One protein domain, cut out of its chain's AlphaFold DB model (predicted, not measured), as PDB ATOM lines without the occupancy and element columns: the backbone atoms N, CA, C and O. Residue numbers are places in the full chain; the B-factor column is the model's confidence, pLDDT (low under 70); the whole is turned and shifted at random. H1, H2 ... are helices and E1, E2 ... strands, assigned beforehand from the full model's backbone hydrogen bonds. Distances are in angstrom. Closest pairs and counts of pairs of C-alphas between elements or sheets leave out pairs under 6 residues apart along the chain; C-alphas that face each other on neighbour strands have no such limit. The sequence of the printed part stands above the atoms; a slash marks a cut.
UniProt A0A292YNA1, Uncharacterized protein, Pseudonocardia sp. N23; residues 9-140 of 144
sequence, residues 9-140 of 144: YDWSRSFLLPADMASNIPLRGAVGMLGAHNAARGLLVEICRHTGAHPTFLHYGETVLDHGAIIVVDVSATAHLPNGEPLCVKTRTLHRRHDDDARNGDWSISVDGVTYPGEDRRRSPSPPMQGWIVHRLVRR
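Overview. This is residues 9 to 140 of the 144 residues of an uncharacterized protein of Pseudonocardia sp. N23 (UniProt A0A292YNA1). Look first for one twisted wall of four strands, three long ones side by side and the short E4 at one edge, with helices H2 and H3 covering one face and no named helix on the other. Beyond the E1 edge, the unnamed residues 13 to 35 make a long loop, tied to E1 by a short parallel pairing of residues 22 to 23 with 57 to 58, and little H1 packs on the first residues of H2. The printed part has 132 residues, with three named helices and four named strands in the order H1 H2 E1 E2 E3 E4 H3; the sheet runs E1 E2 E3 E4, antiparallel throughout, and the class is mixed. It is compact, with a radius of gyration of the C-alphas of 14.3 A and spans of 44 by 36 by 23 A.

Arrangement. Begin with the sheet: E1, residues 54 to 65, E2, residues 70 to 80, E3, residues 86 to 96, and E4, residues 107 to 111, form a meander, each strand the antiparallel neighbour and hairpin partner of the one before. Across E1 and E2 find N 59 and O 76 at 2.8 A; across E2 and E3, N 75 and O 91 at 2.9 A; across E3 and E4, N 110 and O 90 at 2.8 A. H2, residues 36 to 51, is on the sheet over E1, E2 and E3 at a height of 8.4 A, only just slantwise to the strands, at 32 degrees to E2 on the local plane; the closest C-alphas of H2 and E2 are those of Leu 44 and Ala 77, 5.8 A apart. H3, residues 127 to 138, is over E3 and E4 on the same face, at a height of 9.8 A, giving two layers, helices on one face of a sheet. H2 and H3 touch, their closest C-alphas being those of Ile 47 and Gly 131, 4.2 A apart, and run the same way at a steep tilt of 45 degrees. H1, residues 9 to 12, is not on the sheet; it touches residues 36 to 39 of H2, the closest C-alphas being those of Trp 11 and Asn 38, 6.2 A apart. In H2 and H3 every O i to N i+4 pair is within hydrogen-bond range; H1 is too short for such a pair.

Along the chain. Find C-alpha 54 at (154.348, 209.035, 103.299); from there E1 runs 34.1 A to C-alpha 65 at (136.031, 182.781, 91.581). E2 returns over 33.1 A, E3 covers 32.8 A and E4 14.0 A. H2 is 22.5 A long, H1 5.2 A, and H3 runs 16.6 A to C-alpha 138 at (149.489, 201.108, 114.578).

Size, cuts and confidence. The C-alphas of His 67 and Asn 83 are the two farthest apart, at 45.6 A. The printed part has no cut; the links H1 to H2 and E4 to H3 are long. The mean pLDDT of the printed part is 88.0, and residues 9 to 14 and 29 to 35 are under 70.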
ATOM      1  N   TYR A   9     129.295 207.550  96.681       68.50
ATOM      2  CA  TYR A   9     130.138 208.743  96.743       68.50
ATOM      3  C   TYR A   9     131.628 208.404  96.918       68.50
ATOM      4  O   TYR A   9     132.484 209.012  96.282       68.50
ATOM      5  N   ASP A  10     131.959 207.396  97.727       65.69
ATOM      6  CA  ASP A  10     133.341 206.922  97.858       65.69
ATOM      7  C   ASP A  10     133.846 206.308  96.542       65.69
ATOM      8  O   ASP A  10     135.018 206.453  96.193       65.69
ATOM      9  N   TRP A  11     132.945 205.696  95.766       60.50
ATOM     10  CA  TRP A  11     133.242 205.164  94.434       60.50
ATOM     11  C   TRP A  11     133.581 206.246  93.405       60.50
ATOM     12  O   TRP A  11     134.363 205.983  92.489       60.50
ATOM     13  N   SER A  12     133.008 207.446  93.537       61.78
ATOM     14  CA  SER A  12     133.202 208.556  92.597       61.78
ATOM     15  C   SER A  12     134.336 209.506  92.992       61.78
ATOM     16  O   SER A  12     134.720 210.381  92.208       61.78
ATOM     17  N   ARG A  13     134.916 209.332  94.185       69.31
ATOM     18  CA  ARG A  13     135.985 210.195  94.681       69.31
ATOM     19  C   ARG A  13     137.296 209.911  93.947       69.31
ATOM     20  O   ARG A  13     137.893 208.844  94.063       69.31
ATOM     21  N   SER A  14     137.763 210.908  93.200       66.31
ATOM     22  CA  SER A  14     139.042 210.852  92.490       66.31
ATOM     23  C   SER A  14     140.192 211.143  93.451       66.31
ATOM     24  O   SER A  14     140.622 212.283  93.605       66.31
ATOM     25  N   PHE A  15     140.672 210.104  94.131       75.31
ATOM     26  CA  PHE A  15     141.898 210.187  94.919       75.31
ATOM     27  C   PHE A  15     143.115 210.329  93.993       75.31
ATOM     28  O   PHE A  15     143.202 209.657  92.960       75.31
ATOM     29  N   LEU A  16     144.038 211.219  94.362       81.69
ATOM     30  CA  LEU A  16     145.292 211.462  93.650       81.69
ATOM     31  C   LEU A  16     146.445 210.911  94.479       81.69
ATOM     32  O   LEU A  16     146.566 211.236  95.659       81.69
ATOM     33  N   LEU A  17     147.280 210.093  93.850       87.69
ATOM     34  CA  LEU A  17     148.501 209.575  94.453       87.69
ATOM     35  C   LEU A  17     149.715 210.409  94.011       87.69
ATOM     36  O   LEU A  17     149.694 210.952  92.896       87.69
ATOM     37  N   PRO A  18     150.763 210.523  94.848       88.19
ATOM     38  CA  PRO A  18     152.020 211.163  94.462       88.19
ATOM     39  C   PRO A  18     152.652 210.511  93.228       88.19
ATOM     40  O   PRO A  18     152.478 209.318  92.984       88.19
ATOM     41  N   ALA A  19     153.357 211.307  92.422       88.12
ATOM     42  CA  ALA A  19     153.904 210.870  91.132       88.12
ATOM     43  C   ALA A  19     155.136 209.956  91.258       88.12
ATOM     44  O   ALA A  19     155.483 209.260  90.310       88.12
ATOM     45  N   ASP A  20     155.791 209.992  92.411       87.31
ATOM     46  CA  ASP A  20     156.995 209.249  92.785       87.31
ATOM     47  C   ASP A  20     156.697 207.891  93.443       87.31
ATOM     48  O   ASP A  20     157.602 207.089  93.661       87.31
ATOM     49  N   MET A  21     155.425 207.602  93.714       92.44
ATOM     50  CA  MET A  21     154.968 206.329  94.258       92.44
ATOM     51  C   MET A  21     154.874 205.249  93.168       92.44
ATOM     52  O   MET A  21     154.373 205.489  92.067       92.44
ATOM     53  N   ALA A  22     155.255 204.014  93.498       94.81
ATOM     54  CA  ALA A  22     155.063 202.869  92.612       94.81
ATOM     55  C   ALA A  22     153.635 202.291  92.719       94.81
ATOM     56  O   ALA A  22     153.097 202.101  93.811       94.81
ATOM     57  N   SER A  23     153.005 201.977  91.583       94.12
ATOM     58  CA  SER A  23     151.696 201.316  91.562       94.12
ATOM     59  C   SER A  23     151.455 200.505  90.294       94.12
ATOM     60  O   SER A  23     151.970 200.843  89.231       94.12
ATOM     61  N   ASN A  24     150.642 199.451  90.403       93.19
ATOM     62  CA  ASN A  24     150.173 198.668  89.256       93.19
ATOM     63  C   ASN A  24     148.840 199.175  88.668       93.19
ATOM     64  O   ASN A  24     148.362 198.626  87.677       93.19
ATOM     65  N   ILE A  25     148.241 200.207  89.265       88.81
ATOM     66  CA  ILE A  25     147.037 200.875  88.763       88.81
ATOM     67  C   ILE A  25     147.333 202.354  88.491       88.81
ATOM     68  O   ILE A  25     148.287 202.906  89.041       88.81
ATOM     69  N   PRO A  26     146.520 203.043  87.671       87.56
ATOM     70  CA  PRO A  26     146.715 204.467  87.426       87.56
ATOM     71  C   PRO A  26     146.746 205.294  88.722       87.56
ATOM     72  O   PRO A  26     145.873 205.160  89.584       87.56
ATOM     73  N   LEU A  27     147.716 206.208  88.830       85.88
ATOM     74  CA  LEU A  27     147.899 207.081  90.002       85.88
ATOM     75  C   LEU A  27     146.791 208.137  90.160       85.88
ATOM     76  O   LEU A  27     146.649 208.753  91.217       85.88
ATOM     77  N   ARG A  28     145.999 208.359  89.106       80.00
ATOM     78  CA  ARG A  28     144.890 209.314  89.075       80.00
ATOM     79  C   ARG A  28     143.597 208.612  88.678       80.00
ATOM     80  O   ARG A  28     143.593 207.751  87.799       80.00
ATOM     81  N   GLY A  29     142.499 209.012  89.317       67.06
ATOM     82  CA  GLY A  29     141.153 208.725  88.826       67.06
ATOM     83  C   GLY A  29     140.868 209.454  87.504       67.06
ATOM     84  O   GLY A  29     141.481 210.481  87.218       67.06
ATOM     85  N   ALA A  30     139.920 208.948  86.716       61.22
ATOM     86  CA  ALA A  30     139.335 209.655  85.577       61.22
ATOM     87  C   ALA A  30     137.808 209.625  85.707       61.22
ATOM     88  O   ALA A  30     137.250 208.686  86.281       61.22
ATOM     89  N   VAL A  31     137.127 210.641  85.175       49.81
ATOM     90  CA  VAL A  31     135.657 210.676  85.127       49.81
ATOM     91  C   VAL A  31     135.171 209.461  84.326       49.81
ATOM     92  O   VAL A  31     135.600 209.260  83.196       49.81
ATOM     93  N   GLY A  32     134.326 208.621  84.931       46.53
ATOM     94  CA  GLY A  32     133.866 207.351  84.349       46.53
ATOM     95  C   GLY A  32     134.633 206.108  84.820       46.53
ATOM     96  O   GLY A  32     134.114 205.003  84.682       46.53
ATOM     97  N   MET A  33     135.797 206.262  85.469       52.88
ATOM     98  CA  MET A  33     136.380 205.182  86.273       52.88
ATOM     99  C   MET A  33     135.599 205.061  87.584       52.88
ATOM    100  O   MET A  33     135.968 205.637  88.606       52.88
ATOM    101  N   LEU A  34     134.493 204.324  87.540       51.72
ATOM    102  CA  LEU A  34     133.899 203.724  88.728       51.72
ATOM    103  C   LEU A  34     134.768 202.532  89.145       51.72
ATOM    104  O   LEU A  34     135.374 201.877  88.299       51.72
ATOM    105  N   GLY A  35     134.810 202.218  90.436       69.88
ATOM    106  CA  GLY A  35     135.268 200.898  90.866       69.88
ATOM    107  C   GLY A  35     136.535 200.856  91.712       69.88
ATOM    108  O   GLY A  35     137.033 201.861  92.231       69.88
ATOM    109  N   ALA A  36     136.965 199.613  91.939       72.12
ATOM    110  CA  ALA A  36     137.807 199.144  93.044       72.12
ATOM    111  C   ALA A  36     139.186 199.816  93.119       72.12
ATOM    112  O   ALA A  36     139.753 199.960  94.200       72.12
ATOM    113  N   HIS A  37     139.656 200.383  92.007       85.31
ATOM    114  CA  HIS A  37     140.846 201.230  91.980       85.31
ATOM    115  C   HIS A  37     140.692 202.532  92.793       85.31
ATOM    116  O   HIS A  37     141.642 202.943  93.454       85.31
ATOM    117  N   ASN A  38     139.524 203.193  92.787       81.31
ATOM    118  CA  ASN A  38     139.298 204.378  93.635       81.31
ATOM    119  C   ASN A  38     139.273 203.995  95.116       81.31
ATOM    120  O   ASN A  38     139.827 204.725  95.934       81.31
ATOM    121  N   ALA A  39     138.694 202.837  95.448       79.19
ATOM    122  CA  ALA A  39     138.715 202.303  96.807       79.19
ATOM    123  C   ALA A  39     140.153 202.040  97.281       79.19
ATOM    124  O   ALA A  39     140.524 202.473  98.370       79.19
ATOM    125  N   ALA A  40     140.982 201.423  96.432       90.31
ATOM    126  CA  ALA A  40     142.391 201.162  96.720       90.31
ATOM    127  C   ALA A  40     143.201 202.452  96.924       90.31
ATOM    128  O   ALA A  40     143.955 202.572  97.889       90.31
ATOM    129  N   ARG A  41     143.011 203.456  96.057       91.12
ATOM    130  CA  ARG A  41     143.644 204.773  96.228       91.12
ATOM    131  C   ARG A  41     143.177 205.465  97.507       91.12
ATOM    132  O   ARG A  41     143.996 206.010  98.241       91.12
ATOM    133  N   GLY A  42     141.874 205.424  97.779       89.25
ATOM    134  CA  GLY A  42     141.276 206.010  98.974       89.25
ATOM    135  C   GLY A  42     141.815 205.402 100.260       89.25
ATOM    136  O   GLY A  42     142.096 206.145 101.196       89.25
ATOM    137  N   LEU A  43     142.021 204.080 100.290       91.31
ATOM    138  CA  LEU A  43     142.662 203.391 101.408       91.31
ATOM    139  C   LEU A  43     144.028 204.009 101.721       91.31
ATOM    140  O   LEU A  43     144.251 204.444 102.847       91.31
ATOM    141  N   LEU A  44     144.923 204.092 100.733       94.38
ATOM    142  CA  LEU A  44     146.271 204.625 100.951       94.38
ATOM    143  C   LEU A  44     146.249 206.107 101.346       94.38
ATOM    144  O   LEU A  44     146.929 206.494 102.294       94.38
ATOM    145  N   VAL A  45     145.432 206.928 100.677       93.19
ATOM    146  CA  VAL A  45     145.299 208.354 101.014       93.19
ATOM    147  C   VAL A  45     144.829 208.543 102.455       93.19
ATOM    148  O   VAL A  45     145.401 209.353 103.183       93.19
ATOM    149  N   GLU A  46     143.808 207.807 102.888       93.94
ATOM    150  CA  GLU A  46     143.272 207.943 104.243       93.94
ATOM    151  C   GLU A  46     144.207 207.337 105.295       93.94
ATOM    152  O   GLU A  46     144.329 207.909 106.376       93.94
ATOM    153  N   ILE A  47     144.944 206.261 104.987       94.00
ATOM    154  CA  ILE A  47     146.034 205.784 105.853       94.00
ATOM    155  C   ILE A  47     147.033 206.914 106.083       94.00
ATOM    156  O   ILE A  47     147.241 207.308 107.228       94.00
ATOM    157  N   CYS A  48     147.599 207.478 105.013       94.81
ATOM    158  CA  CYS A  48     148.583 208.556 105.097       94.81
ATOM    159  C   CYS A  48     148.035 209.775 105.847       94.81
ATOM    160  O   CYS A  48     148.717 210.336 106.704       94.81
ATOM    161  N   ARG A  49     146.776 210.151 105.593       94.12
ATOM    162  CA  ARG A  49     146.112 211.267 106.277       94.12
ATOM    163  C   ARG A  49     145.990 211.042 107.783       94.12
ATOM    164  O   ARG A  49     146.156 211.984 108.551       94.12
ATOM    165  N   HIS A  50     145.676 209.820 108.204       94.38
ATOM    166  CA  HIS A  50     145.457 209.498 109.611       94.38
ATOM    167  C   HIS A  50     146.756 209.193 110.373       94.38
ATOM    168  O   HIS A  50     146.853 209.527 111.554       94.38
ATOM    169  N   THR A  51     147.754 208.580 109.735       92.50
ATOM    170  CA  THR A  51     149.020 208.188 110.382       92.50
ATOM    171  C   THR A  51     150.140 209.211 110.210       92.50
ATOM    172  O   THR A  51     151.134 209.145 110.929       92.50
ATOM    173  N   GLY A  52     149.995 210.157 109.277       93.69
ATOM    174  CA  GLY A  52     151.075 211.042 108.843       93.69
ATOM    175  C   GLY A  52     152.116 210.339 107.967       93.69
ATOM    176  O   GLY A  52     153.169 210.917 107.709       93.69
ATOM    177  N   ALA A  53     151.859 209.098 107.539       94.81
ATOM    178  CA  ALA A  53     152.795 208.336 106.731       94.81
ATOM    179  C   ALA A  53     152.910 208.882 105.300       94.81
ATOM    180  O   ALA A  53     151.945 209.392 104.729       94.81
ATOM    181  N   HIS A  54     154.079 208.708 104.693       95.44
ATOM    182  CA  HIS A  54     154.348 209.035 103.299       95.44
ATOM    183  C   HIS A  54     154.161 207.793 102.407       95.44
ATOM    184  O   HIS A  54     154.788 206.770 102.684       95.44
ATOM    185  N   PRO A  55     153.307 207.832 101.367       95.88
ATOM    186  CA  PRO A  55     152.993 206.656 100.553       95.88
ATOM    187  C   PRO A  55     154.180 206.232  99.677       95.88
ATOM    188  O   PRO A  55     154.862 207.081  99.117       95.88
ATOM    189  N   THR A  56     154.394 204.925  99.500       95.69
ATOM    190  CA  THR A  56     155.492 204.399  98.663       95.69
ATOM    191  C   THR A  56     155.047 203.395  97.614       95.69
ATOM    192  O   THR A  56     155.567 203.407  96.496       95.69
ATOM    193  N   PHE A  57     154.069 202.548  97.934       96.88
ATOM    194  CA  PHE A  57     153.610 201.512  97.018       96.88
ATOM    195  C   PHE A  57     152.117 201.224  97.170       96.88
ATOM    196  O   PHE A  57     151.592 201.173  98.282       96.88
ATOM    197  N   LEU A  58     151.436 200.988  96.047       96.69
ATOM    198  CA  LEU A  58     150.059 200.494  96.020       96.69
ATOM    199  C   LEU A  58     149.913 199.392  94.982       96.69
ATOM    200  O   LEU A  58     150.092 199.628  93.784       96.69
ATOM    201  N   HIS A  59     149.489 198.226  95.441       95.62
ATOM    202  CA  HIS A  59     149.118 197.114  94.587       95.62
ATOM    203  C   HIS A  59     147.637 196.791  94.732       95.62
ATOM    204  O   HIS A  59     147.123 196.665  95.843       95.62
ATOM    205  N   TYR A  60     146.979 196.611  93.596       94.31
ATOM    206  CA  TYR A  60     145.606 196.145  93.476       94.31
ATOM    207  C   TYR A  60     145.579 194.798  92.750       94.31
ATOM    208  O   TYR A  60     146.177 194.659  91.684       94.31
ATOM    209  N   GLY A  61     144.889 193.811  93.307       93.69
ATOM    210  CA  GLY A  61     144.664 192.512  92.687       93.69
ATOM    211  C   GLY A  61     143.184 192.165  92.679       93.69
ATOM    212  O   GLY A  61     142.473 192.441  93.642       93.69
ATOM    213  N   GLU A  62     142.736 191.532  91.601       92.94
ATOM    214  CA  GLU A  62     141.376 191.023  91.478       92.94
ATOM    215  C   GLU A  62     141.412 189.572  91.004       92.94
ATOM    216  O   GLU A  62     142.120 189.238  90.056       92.94
ATOM    217  N   THR A  63     140.663 188.704  91.677       93.31
ATOM    218  CA  THR A  63     140.522 187.292  91.312       93.31
ATOM    219  C   THR A  63     139.049 186.934  91.220       93.31
ATOM    220  O   THR A  63     138.308 187.062  92.194       93.31
ATOM    221  N   VAL A  64     138.629 186.439  90.060       91.69
ATOM    222  CA  VAL A  64     137.261 185.966  89.835       91.69
ATOM    223  C   VAL A  64     137.180 184.482  90.181       91.69
ATOM    224  O   VAL A  64     137.920 183.665  89.637       91.69
ATOM    225  N   LEU A  65     136.278 184.134  91.093       91.19
ATOM    226  CA  LEU A  65     136.031 182.781  91.581       91.19
ATOM    227  C   LEU A  65     134.590 182.356  91.280       91.19
ATOM    228  O   LEU A  65     133.731 183.180  90.956       91.19
ATOM    229  N   ASP A  66     134.337 181.052  91.404       87.81
ATOM    230  CA  ASP A  66     133.001 180.448  91.309       87.81
ATOM    231  C   ASP A  66     132.202 180.937  90.085       87.81
ATOM    232  O   ASP A  66     131.097 181.462  90.191       87.81
ATOM    233  N   HIS A  67     132.818 180.845  88.901       89.56
ATOM    234  CA  HIS A  67     132.210 181.245  87.623       89.56
ATOM    235  C   HIS A  67     131.706 182.702  87.588       89.56
ATOM    236  O   HIS A  67     130.748 183.020  86.885       89.56
ATOM    237  N   GLY A  68     132.343 183.599  88.348       84.19
ATOM    238  CA  GLY A  68     131.943 185.005  88.440       84.19
ATOM    239  C   GLY A  68     130.967 185.313  89.570       84.19
ATOM    240  O   GLY A  68     130.537 186.458  89.694       84.19
ATOM    241  N   ALA A  69     130.614 184.335  90.408       87.00
ATOM    242  CA  ALA A  69     129.765 184.575  91.570       87.00
ATOM    243  C   ALA A  69     130.499 185.315  92.699       87.00
ATOM    244  O   ALA A  69     129.854 185.983  93.513       87.00
ATOM    245  N   ILE A  70     131.832 185.206  92.752       89.06
ATOM    246  CA  ILE A  70     132.665 185.846  93.769       89.06
ATOM    247  C   ILE A  70     133.834 186.559  93.091       89.06
ATOM    248  O   ILE A  70     134.573 185.957  92.318       89.06
ATOM    249  N   ILE A  71     134.036 187.827  93.424       90.50
ATOM    250  CA  ILE A  71     135.212 188.607  93.043       90.50
ATOM    251  C   ILE A  71     135.993 188.908  94.319       90.50
ATOM    252  O   ILE A  71     135.484 189.557  95.232       90.50
ATOM    253  N   VAL A  72     137.225 188.420  94.400       92.50
ATOM    254  CA  VAL A  72     138.152 188.733  95.489       92.50
ATOM    255  C   VAL A  72     138.996 189.923  95.071       92.50
ATOM    256  O   VAL A  72     139.676 189.863  94.053       92.50
ATOM    257  N   VAL A  73     138.963 190.980  95.869       92.50
ATOM    258  CA  VAL A  73     139.780 192.178  95.704       92.50
ATOM    259  C   VAL A  73     140.793 192.236  96.834       92.50
ATOM    260  O   VAL A  73     140.412 192.323  98.001       92.50
ATOM    261  N   ASP A  74     142.071 192.228  96.481       95.19
ATOM    262  CA  ASP A  74     143.185 192.393  97.407       95.19
ATOM    263  C   ASP A  74     143.867 193.738  97.150       95.19
ATOM    264  O   ASP A  74     144.275 194.050  96.028       95.19
ATOM    265  N   VAL A  75     144.032 194.540  98.198       95.69
ATOM    266  CA  VAL A  75     144.782 195.799  98.134       95.69
ATOM    267  C   VAL A  75     145.944 195.720  99.101       95.69
ATOM    268  O   VAL A  75     145.749 195.404 100.268       95.69
ATOM    269  N   SER A  76     147.155 196.014  98.633       97.25
ATOM    270  CA  SER A  76     148.344 196.178  99.477       97.25
ATOM    271  C   SER A  76     148.858 197.606  99.354       97.25
ATOM    272  O   SER A  76     149.211 198.046  98.262       97.25
ATOM    273  N   ALA A  77     148.893 198.319 100.472       97.06
ATOM    274  CA  ALA A  77     149.316 199.704 100.589       97.06
ATOM    275  C   ALA A  77     150.548 199.779 101.499       97.06
ATOM    276  O   ALA A  77     150.501 199.319 102.640       97.06
ATOM    277  N   THR A  78     151.634 200.367 101.005       97.19
ATOM    278  CA  THR A  78     152.861 200.586 101.776       97.19
ATOM    279  C   THR A  78     153.147 202.075 101.895       97.19
ATOM    280  O   THR A  78     152.971 202.837 100.938       97.19
ATOM    281  N   ALA A  79     153.580 202.487 103.081       96.69
ATOM    282  CA  ALA A  79     153.969 203.852 103.400       96.69
ATOM    283  C   ALA A  79     155.114 203.860 104.430       96.69
ATOM    284  O   ALA A  79     155.352 202.853 105.089       96.69
ATOM    285  N   HIS A  80     155.804 204.987 104.599       96.19
ATOM    286  CA  HIS A  80     156.734 205.215 105.711       96.19
ATOM    287  C   HIS A  80     156.100 206.120 106.754       96.19
ATOM    288  O   HIS A  80     155.646 207.217 106.430       96.19
ATOM    289  N   LEU A  81     156.082 205.685 108.007       94.81
ATOM    290  CA  LEU A  81     155.659 206.504 109.136       94.81
ATOM    291  C   LEU A  81     156.632 207.681 109.361       94.81
ATOM    292  O   LEU A  81     157.782 207.626 108.924       94.81
ATOM    293  N   PRO A  82     156.223 208.739 110.091       93.56
ATOM    294  CA  PRO A  82     157.100 209.878 110.393       93.56
ATOM    295  C   PRO A  82     158.400 209.521 111.134       93.56
ATOM    296  O   PRO A  82     159.357 210.286 111.094       93.56
ATOM    297  N   ASN A  83     158.435 208.375 111.818       91.19
ATOM    298  CA  ASN A  83     159.623 207.844 112.491       91.19
ATOM    299  C   ASN A  83     160.544 207.026 111.560       91.19
ATOM    300  O   ASN A  83     161.544 206.496 112.030       91.19
ATOM    301  N   GLY A  84     160.218 206.912 110.269       91.81
ATOM    302  CA  GLY A  84     160.976 206.160 109.264       91.81
ATOM    303  C   GLY A  84     160.561 204.692 109.110       91.81
ATOM    304  O   GLY A  84     160.877 204.084 108.086       91.81
ATOM    305  N   GLU A  85     159.810 204.136 110.064       93.25
ATOM    306  CA  GLU A  85     159.378 202.736 110.026       93.25
ATOM    307  C   GLU A  85     158.433 202.474 108.840       93.25
ATOM    308  O   GLU A  85     157.557 203.303 108.547       93.25
ATOM    309  N   PRO A  86     158.584 201.343 108.131       95.19
ATOM    310  CA  PRO A  86     157.636 200.951 107.103       95.19
ATOM    311  C   PRO A  86     156.296 200.558 107.737       95.19
ATOM    312  O   PRO A  86     156.243 199.934 108.790       95.19
ATOM    313  N   LEU A  87     155.213 200.898 107.048       96.12
ATOM    314  CA  LEU A  87     153.848 200.487 107.344       96.12
ATOM    315  C   LEU A  87     153.294 199.765 106.120       96.12
ATOM    316  O   LEU A  87     153.196 200.360 105.045       96.12
ATOM    317  N   CYS A  88     152.900 198.506 106.278       97.12
ATOM    318  CA  CYS A  88     152.247 197.715 105.245       97.12
ATOM    319  C   CYS A  88     150.826 197.353 105.678       97.12
ATOM    320  O   CYS A  88     150.621 196.612 106.632       97.12
ATOM    321  N   VAL A  89     149.832 197.838 104.943       97.75
ATOM    322  CA  VAL A  89     148.423 197.511 105.162       97.75
ATOM    323  C   VAL A  89     147.928 196.672 104.003       97.75
ATOM    324  O   VAL A  89     148.115 197.042 102.843       97.75
ATOM    325  N   LYS A  90     147.251 195.564 104.301       97.44
ATOM    326  CA  LYS A  90     146.548 194.776 103.290       97.44
ATOM    327  C   LYS A  90     145.080 194.661 103.639       97.44
ATOM    328  O   LYS A  90     144.742 194.366 104.781       97.44
ATOM    329  N   THR A  91     144.213 194.868 102.662       96.38
ATOM    330  CA  THR A  91     142.787 194.577 102.796       96.38
ATOM    331  C   THR A  91     142.381 193.532 101.779       96.38
ATOM    332  O   THR A  91     142.920 193.482 100.672       96.38
ATOM    333  N   ARG A  92     141.420 192.702 102.169       95.31
ATOM    334  CA  ARG A  92     140.807 191.706 101.300       95.31
ATOM    335  C   ARG A  92     139.304 191.887 101.336       95.31
ATOM    336  O   ARG A  92     138.729 191.973 102.415       95.31
ATOM    337  N   THR A  93     138.683 191.939 100.164       93.06
ATOM    338  CA  THR A  93     137.232 192.057 100.009       93.06
ATOM    339  C   THR A  93     136.705 190.943  99.115       93.06
ATOM    340  O   THR A  93     137.198 190.754  98.011       93.06
ATOM    341  N   LEU A  94     135.694 190.213  99.565       92.44
ATOM    342  CA  LEU A  94     134.942 189.236  98.792       92.44
ATOM    343  C   LEU A  94     133.635 189.897  98.359       92.44
ATOM    344  O   LEU A  94     132.685 190.011  99.133       92.44
ATOM    345  N   HIS A  95     133.580 190.336  97.110       87.88
ATOM    346  CA  HIS A  95     132.348 190.794  96.488       87.88
ATOM    347  C   HIS A  95     131.571 189.589  95.980       87.88
ATOM    348  O   HIS A  95     132.043 188.842  95.126       87.88
ATOM    349  N   ARG A  96     130.370 189.393  96.512       87.25
ATOM    350  CA  ARG A  96     129.446 188.361  96.046       87.25
ATOM    351  C   ARG A  96     128.482 188.974  95.046       87.25
ATOM    352  O   ARG A  96     128.130 190.144  95.165       87.25
ATOM    353  N   ARG A  97     128.036 188.174  94.079       81.00
ATOM    354  CA  ARG A  97     127.096 188.603  93.033       81.00
ATOM    355  C   ARG A  97     125.831 189.263  93.591       81.00
ATOM    356  O   ARG A  97     125.311 190.189  92.973       81.00
ATOM    357  N   HIS A  98     125.348 188.789  94.737       78.62
ATOM    358  CA  HIS A  98     124.235 189.392  95.455       78.62
ATOM    359  C   HIS A  98     124.730 189.989  96.775       78.62
ATOM    360  O   HIS A  98     125.288 189.287  97.616       78.62
ATOM    361  N   ASP A  99     124.483 191.286  96.978       70.00
ATOM    362  CA  ASP A  99     124.864 192.012  98.201       70.00
ATOM    363  C   ASP A  99     124.252 191.406  99.478       70.00
ATOM    364  O   ASP A  99     124.812 191.536 100.574       70.00
ATOM    365  N   ASP A 100     123.103 190.738  99.348       78.94
ATOM    366  CA  ASP A 100     122.440 190.043 100.451       78.94
ATOM    367  C   ASP A 100     123.191 188.781 100.895       78.94
ATOM    368  O   ASP A 100     123.071 188.385 102.054       78.94
ATOM    369  N   ASP A 101     124.074 188.233 100.058       81.31
ATOM    370  CA  ASP A 101     124.898 187.074 100.409       81.31
ATOM    371  C   ASP A 101     126.148 187.446 101.204       81.31
ATOM    372  O   ASP A 101     126.863 186.549 101.659       81.31
ATOM    373  N   ALA A 102     126.440 188.744 101.362       81.81
ATOM    374  CA  ALA A 102     127.629 189.195 102.070       81.81
ATOM    375  C   ALA A 102     127.668 188.609 103.494       81.81
ATOM    376  O   ALA A 102     126.663 188.618 104.210       81.81
ATOM    377  N   ARG A 103     128.827 188.125 103.932       86.56
ATOM    378  CA  ARG A 103     129.045 187.435 105.213       86.56
ATOM    379  C   ARG A 103     130.072 188.178 106.048       86.56
ATOM    380  O   ARG A 103     130.934 188.859 105.508       86.56
ATOM    381  N   ASN A 104     130.008 188.041 107.372       84.56
ATOM    382  CA  ASN A 104     131.086 188.560 108.212       84.56
ATOM    383  C   ASN A 104     132.423 187.905 107.819       84.56
ATOM    384  O   ASN A 104     132.455 186.690 107.628       84.56
ATOM    385  N   GLY A 105     133.483 188.703 107.681       87.38
ATOM    386  CA  GLY A 105     134.771 188.248 107.139       87.38
ATOM    387  C   GLY A 105     134.910 188.387 105.621       87.38
ATOM    388  O   GLY A 105     135.997 188.155 105.097       87.38
ATOM    389  N   ASP A 106     133.861 188.811 104.905       92.44
ATOM    390  CA  ASP A 106     133.997 189.158 103.487       92.44
ATOM    391  C   ASP A 106     134.851 190.419 103.296       92.44
ATOM    392  O   ASP A 106     135.421 190.595 102.231       92.44
ATOM    393  N   TRP A 107     134.999 191.278 104.306       94.69
ATOM    394  CA  TRP A 107     136.076 192.263 104.362       94.69
ATOM    395  C   TRP A 107     136.983 191.986 105.557       94.69
ATOM    396  O   TRP A 107     136.483 191.835 106.674       94.69
ATOM    397  N   SER A 108     138.295 191.979 105.328       96.19
ATOM    398  CA  SER A 108     139.314 191.821 106.367       96.19
ATOM    399  C   SER A 108     140.524 192.722 106.128       96.19
ATOM    400  O   SER A 108     140.737 193.248 105.028       96.19
ATOM    401  N   ILE A 109     141.319 192.911 107.183       96.56
ATOM    402  CA  ILE A 109     142.510 193.762 107.180       96.56
ATOM    403  C   ILE A 109     143.678 193.104 107.921       96.56
ATOM    404  O   ILE A 109     143.510 192.468 108.967       96.56
ATOM    405  N   SER A 110     144.882 193.301 107.392       97.06
ATOM    406  CA  SER A 110     146.136 193.061 108.094       97.06
ATOM    407  C   SER A 110     147.038 194.290 108.061       97.06
ATOM    408  O   SER A 110     147.003 195.086 107.120       97.06
ATOM    409  N   VAL A 111     147.829 194.450 109.118       96.62
ATOM    410  CA  VAL A 111     148.829 195.512 109.268       96.62
ATOM    411  C   VAL A 111     150.142 194.851 109.663       96.62
ATOM    412  O   VAL A 111     150.163 194.040 110.584       96.62
ATOM    413  N   ASP A 112     151.205 195.123 108.912       95.19
ATOM    414  CA  ASP A 112     152.558 194.583 109.103       95.19
ATOM    415  C   ASP A 112     152.593 193.052 109.251       95.19
ATOM    416  O   ASP A 112     153.333 192.473 110.041       95.19
ATOM    417  N   GLY A 113     151.750 192.374 108.465       93.19
ATOM    418  CA  GLY A 113     151.622 190.914 108.461       93.19
ATOM    419  C   GLY A 113     150.702 190.344 109.546       93.19
ATOM    420  O   GLY A 113     150.355 189.167 109.471       93.19
ATOM    421  N   VAL A 114     150.234 191.158 110.496       95.25
ATOM    422  CA  VAL A 114     149.290 190.747 111.542       95.25
ATOM    423  C   VAL A 114     147.854 190.931 111.059       95.25
ATOM    424  O   VAL A 114     147.447 192.027 110.682       95.25
ATOM    425  N   THR A 115     147.065 189.859 111.065       94.69
ATOM    426  CA  THR A 115     145.625 189.888 110.750       94.69
ATOM    427  C   THR A 115     144.798 190.318 111.959       94.69
ATOM    428  O   THR A 115     145.089 189.887 113.076       94.69
ATOM    429  N   TYR A 116     143.710 191.067 111.742       94.44
ATOM    430  CA  TYR A 116     142.828 191.536 112.821       94.44
ATOM    431  C   TYR A 116     141.373 191.078 112.631       94.44
ATOM    432  O   TYR A 116     140.533 191.888 112.244       94.44
ATOM    433  N   PRO A 117     141.030 189.820 112.983       92.75
ATOM    434  CA  PRO A 117     139.671 189.291 112.814       92.75
ATOM    435  C   PRO A 117     138.590 190.074 113.571       92.75
ATOM    436  O   PRO A 117     137.424 190.068 113.195       92.75
ATOM    437  N   GLY A 118     138.962 190.781 114.646       92.25
ATOM    438  CA  GLY A 118     138.046 191.665 115.377       92.25
ATOM    439  C   GLY A 118     137.598 192.901 114.585       92.25
ATOM    440  O   GLY A 118     136.652 193.566 114.995       92.25
ATOM    441  N   GLU A 119     138.264 193.211 113.470       94.19
ATOM    442  CA  GLU A 119     137.890 194.286 112.547       94.19
ATOM    443  C   GLU A 119     137.125 193.779 111.322       94.19
ATOM    444  O   GLU A 119     136.641 194.606 110.547       94.19
ATOM    445  N   ASP A 120     137.003 192.459 111.148       94.44
ATOM    446  CA  ASP A 120     136.332 191.851 110.002       94.44
ATOM    447  C   ASP A 120     134.889 192.339 109.889       94.44
ATOM    448  O   ASP A 120     134.169 192.492 110.880       94.44
ATOM    449  N   ARG A 121     134.451 192.585 108.651       92.62
ATOM    450  CA  ARG A 121     133.112 193.113 108.381       92.62
ATOM    451  C   ARG A 121     132.430 192.371 107.256       92.62
ATOM    452  O   ARG A 121     133.056 191.784 106.383       92.62
ATOM    453  N   ARG A 122     131.101 192.483 107.251       90.31
ATOM    454  CA  ARG A 122     130.257 192.048 106.135       90.31
ATOM    455  C   ARG A 122     130.479 192.868 104.865       90.31
ATOM    456  O   ARG A 122     130.370 192.349 103.765       90.31
ATOM    457  N   ARG A 123     130.721 194.168 105.013       86.06
ATOM    458  CA  ARG A 123     130.919 195.106 103.904       86.06
ATOM    459  C   ARG A 123     132.168 195.921 104.167       86.06
ATOM    460  O   ARG A 123     132.431 196.267 105.321       86.06
ATOM    461  N   SER A 124     132.882 196.271 103.099       87.44
ATOM    462  CA  SER A 124     134.037 197.159 103.202       87.44
ATOM    463  C   SER A 124     133.642 198.459 103.916       87.44
ATOM    464  O   SER A 124     132.661 199.106 103.512       87.44
ATOM    465  N   PRO A 125     134.390 198.882 104.950       89.56
ATOM    466  CA  PRO A 125     134.239 200.211 105.511       89.56
ATOM    467  C   PRO A 125     134.518 201.284 104.456       89.56
ATOM    468  O   PRO A 125     135.210 201.029 103.463       89.56
ATOM    469  N   SER A 126     134.026 202.499 104.686       87.25
ATOM    470  CA  SER A 126     134.437 203.658 103.883       87.25
ATOM    471  C   SER A 126     135.955 203.895 104.003       87.25
ATOM    472  O   SER A 126     136.543 203.542 105.032       87.25
ATOM    473  N   PRO A 127     136.624 204.499 103.000       88.06
ATOM    474  CA  PRO A 127     138.063 204.753 103.073       88.06
ATOM    475  C   PRO A 127     138.507 205.497 104.347       88.06
ATOM    476  O   PRO A 127     139.462 205.042 104.978       88.06
ATOM    477  N   PRO A 128     137.803 206.554 104.819       89.81
ATOM    478  CA  PRO A 128     138.168 207.217 106.073       89.81
ATOM    479  C   PRO A 128     138.093 206.289 107.290       89.81
ATOM    480  O   PRO A 128     138.948 206.346 108.172       89.81
ATOM    481  N   MET A 129     137.098 205.397 107.338       91.62
ATOM    482  CA  MET A 129     136.983 204.411 108.413       91.62
ATOM    483  C   MET A 129     138.133 203.398 108.363       91.62
ATOM    484  O   MET A 129     138.678 203.055 109.408       91.62
ATOM    485  N   GLN A 130     138.551 202.959 107.172       93.12
ATOM    486  CA  GLN A 130     139.724 202.090 107.024       93.12
ATOM    487  C   GLN A 130     141.004 202.787 107.518       93.12
ATOM    488  O   GLN A 130     141.748 202.203 108.303       93.12
ATOM    489  N   GLY A 131     141.218 204.057 107.150       93.94
ATOM    490  CA  GLY A 131     142.342 204.861 107.649       93.94
ATOM    491  C   GLY A 131     142.337 205.015 109.175       93.94
ATOM    492  O   GLY A 131     143.376 204.864 109.823       93.94
ATOM    493  N   TRP A 132     141.163 205.231 109.777       94.06
ATOM    494  CA  TRP A 132     141.015 205.285 111.234       94.06
ATOM    495  C   TRP A 132     141.302 203.939 111.921       94.06
ATOM    496  O   TRP A 132     141.967 203.916 112.959       94.06
ATOM    497  N   ILE A 133     140.847 202.815 111.349       95.00
ATOM    498  CA  ILE A 133     141.166 201.472 111.859       95.00
ATOM    499  C   ILE A 133     142.684 201.290 111.895       95.00
ATOM    500  O   ILE A 133     143.222 200.975 112.954       95.00
ATOM    501  N   VAL A 134     143.377 201.563 110.786       95.75
ATOM    502  CA  VAL A 134     144.843 201.444 110.702       95.75
ATOM    503  C   VAL A 134     145.528 202.318 111.748       95.75
ATOM    504  O   VAL A 134     146.375 201.829 112.489       95.75
ATOM    505  N   HIS A 135     145.134 203.586 111.877       94.81
ATOM    506  CA  HIS A 135     145.697 204.491 112.884       94.81
ATOM    507  C   HIS A 135     145.572 203.957 114.311       94.81
ATOM    508  O   HIS A 135     146.528 204.029 115.086       94.81
ATOM    509  N   ARG A 136     144.416 203.379 114.650       94.81
ATOM    510  CA  ARG A 136     144.199 202.753 115.955       94.81
ATOM    511  C   ARG A 136     145.064 201.508 116.141       94.81
ATOM    512  O   ARG A 136     145.556 201.301 117.246       94.81
ATOM    513  N   LEU A 137     145.240 200.690 115.104       93.25
ATOM    514  CA  LEU A 137     146.034 199.461 115.169       93.25
ATOM    515  C   LEU A 137     147.534 199.748 115.306       93.25
ATOM    516  O   LEU A 137     148.162 199.188 116.195       93.25
ATOM    517  N   VAL A 138     148.070 200.692 114.528       89.69
ATOM    518  CA  VAL A 138     149.489 201.108 114.578       89.69
ATOM    519  C   VAL A 138     149.868 201.721 115.933       89.69
ATOM    520  O   VAL A 138     151.021 201.676 116.346       89.69
ATOM    521  N   ARG A 139     148.902 202.301 116.655       83.06
ATOM    522  CA  ARG A 139     149.123 202.906 117.980       83.06
ATOM    523  C   ARG A 139     148.922 201.956 119.153       83.06
ATOM    524  O   ARG A 139     149.167 202.358 120.291       83.06
ATOM    525  N   ARG A 140     148.435 200.736 118.926       74.38
ATOM    526  CA  ARG A 140     148.317 199.760 120.010       74.38
ATOM    527  C   ARG A 140     149.703 199.175 120.280       74.38
ATOM    528  O   ARG A 140     150.321 198.694 119.335       74.38
TER     529      ARG A 140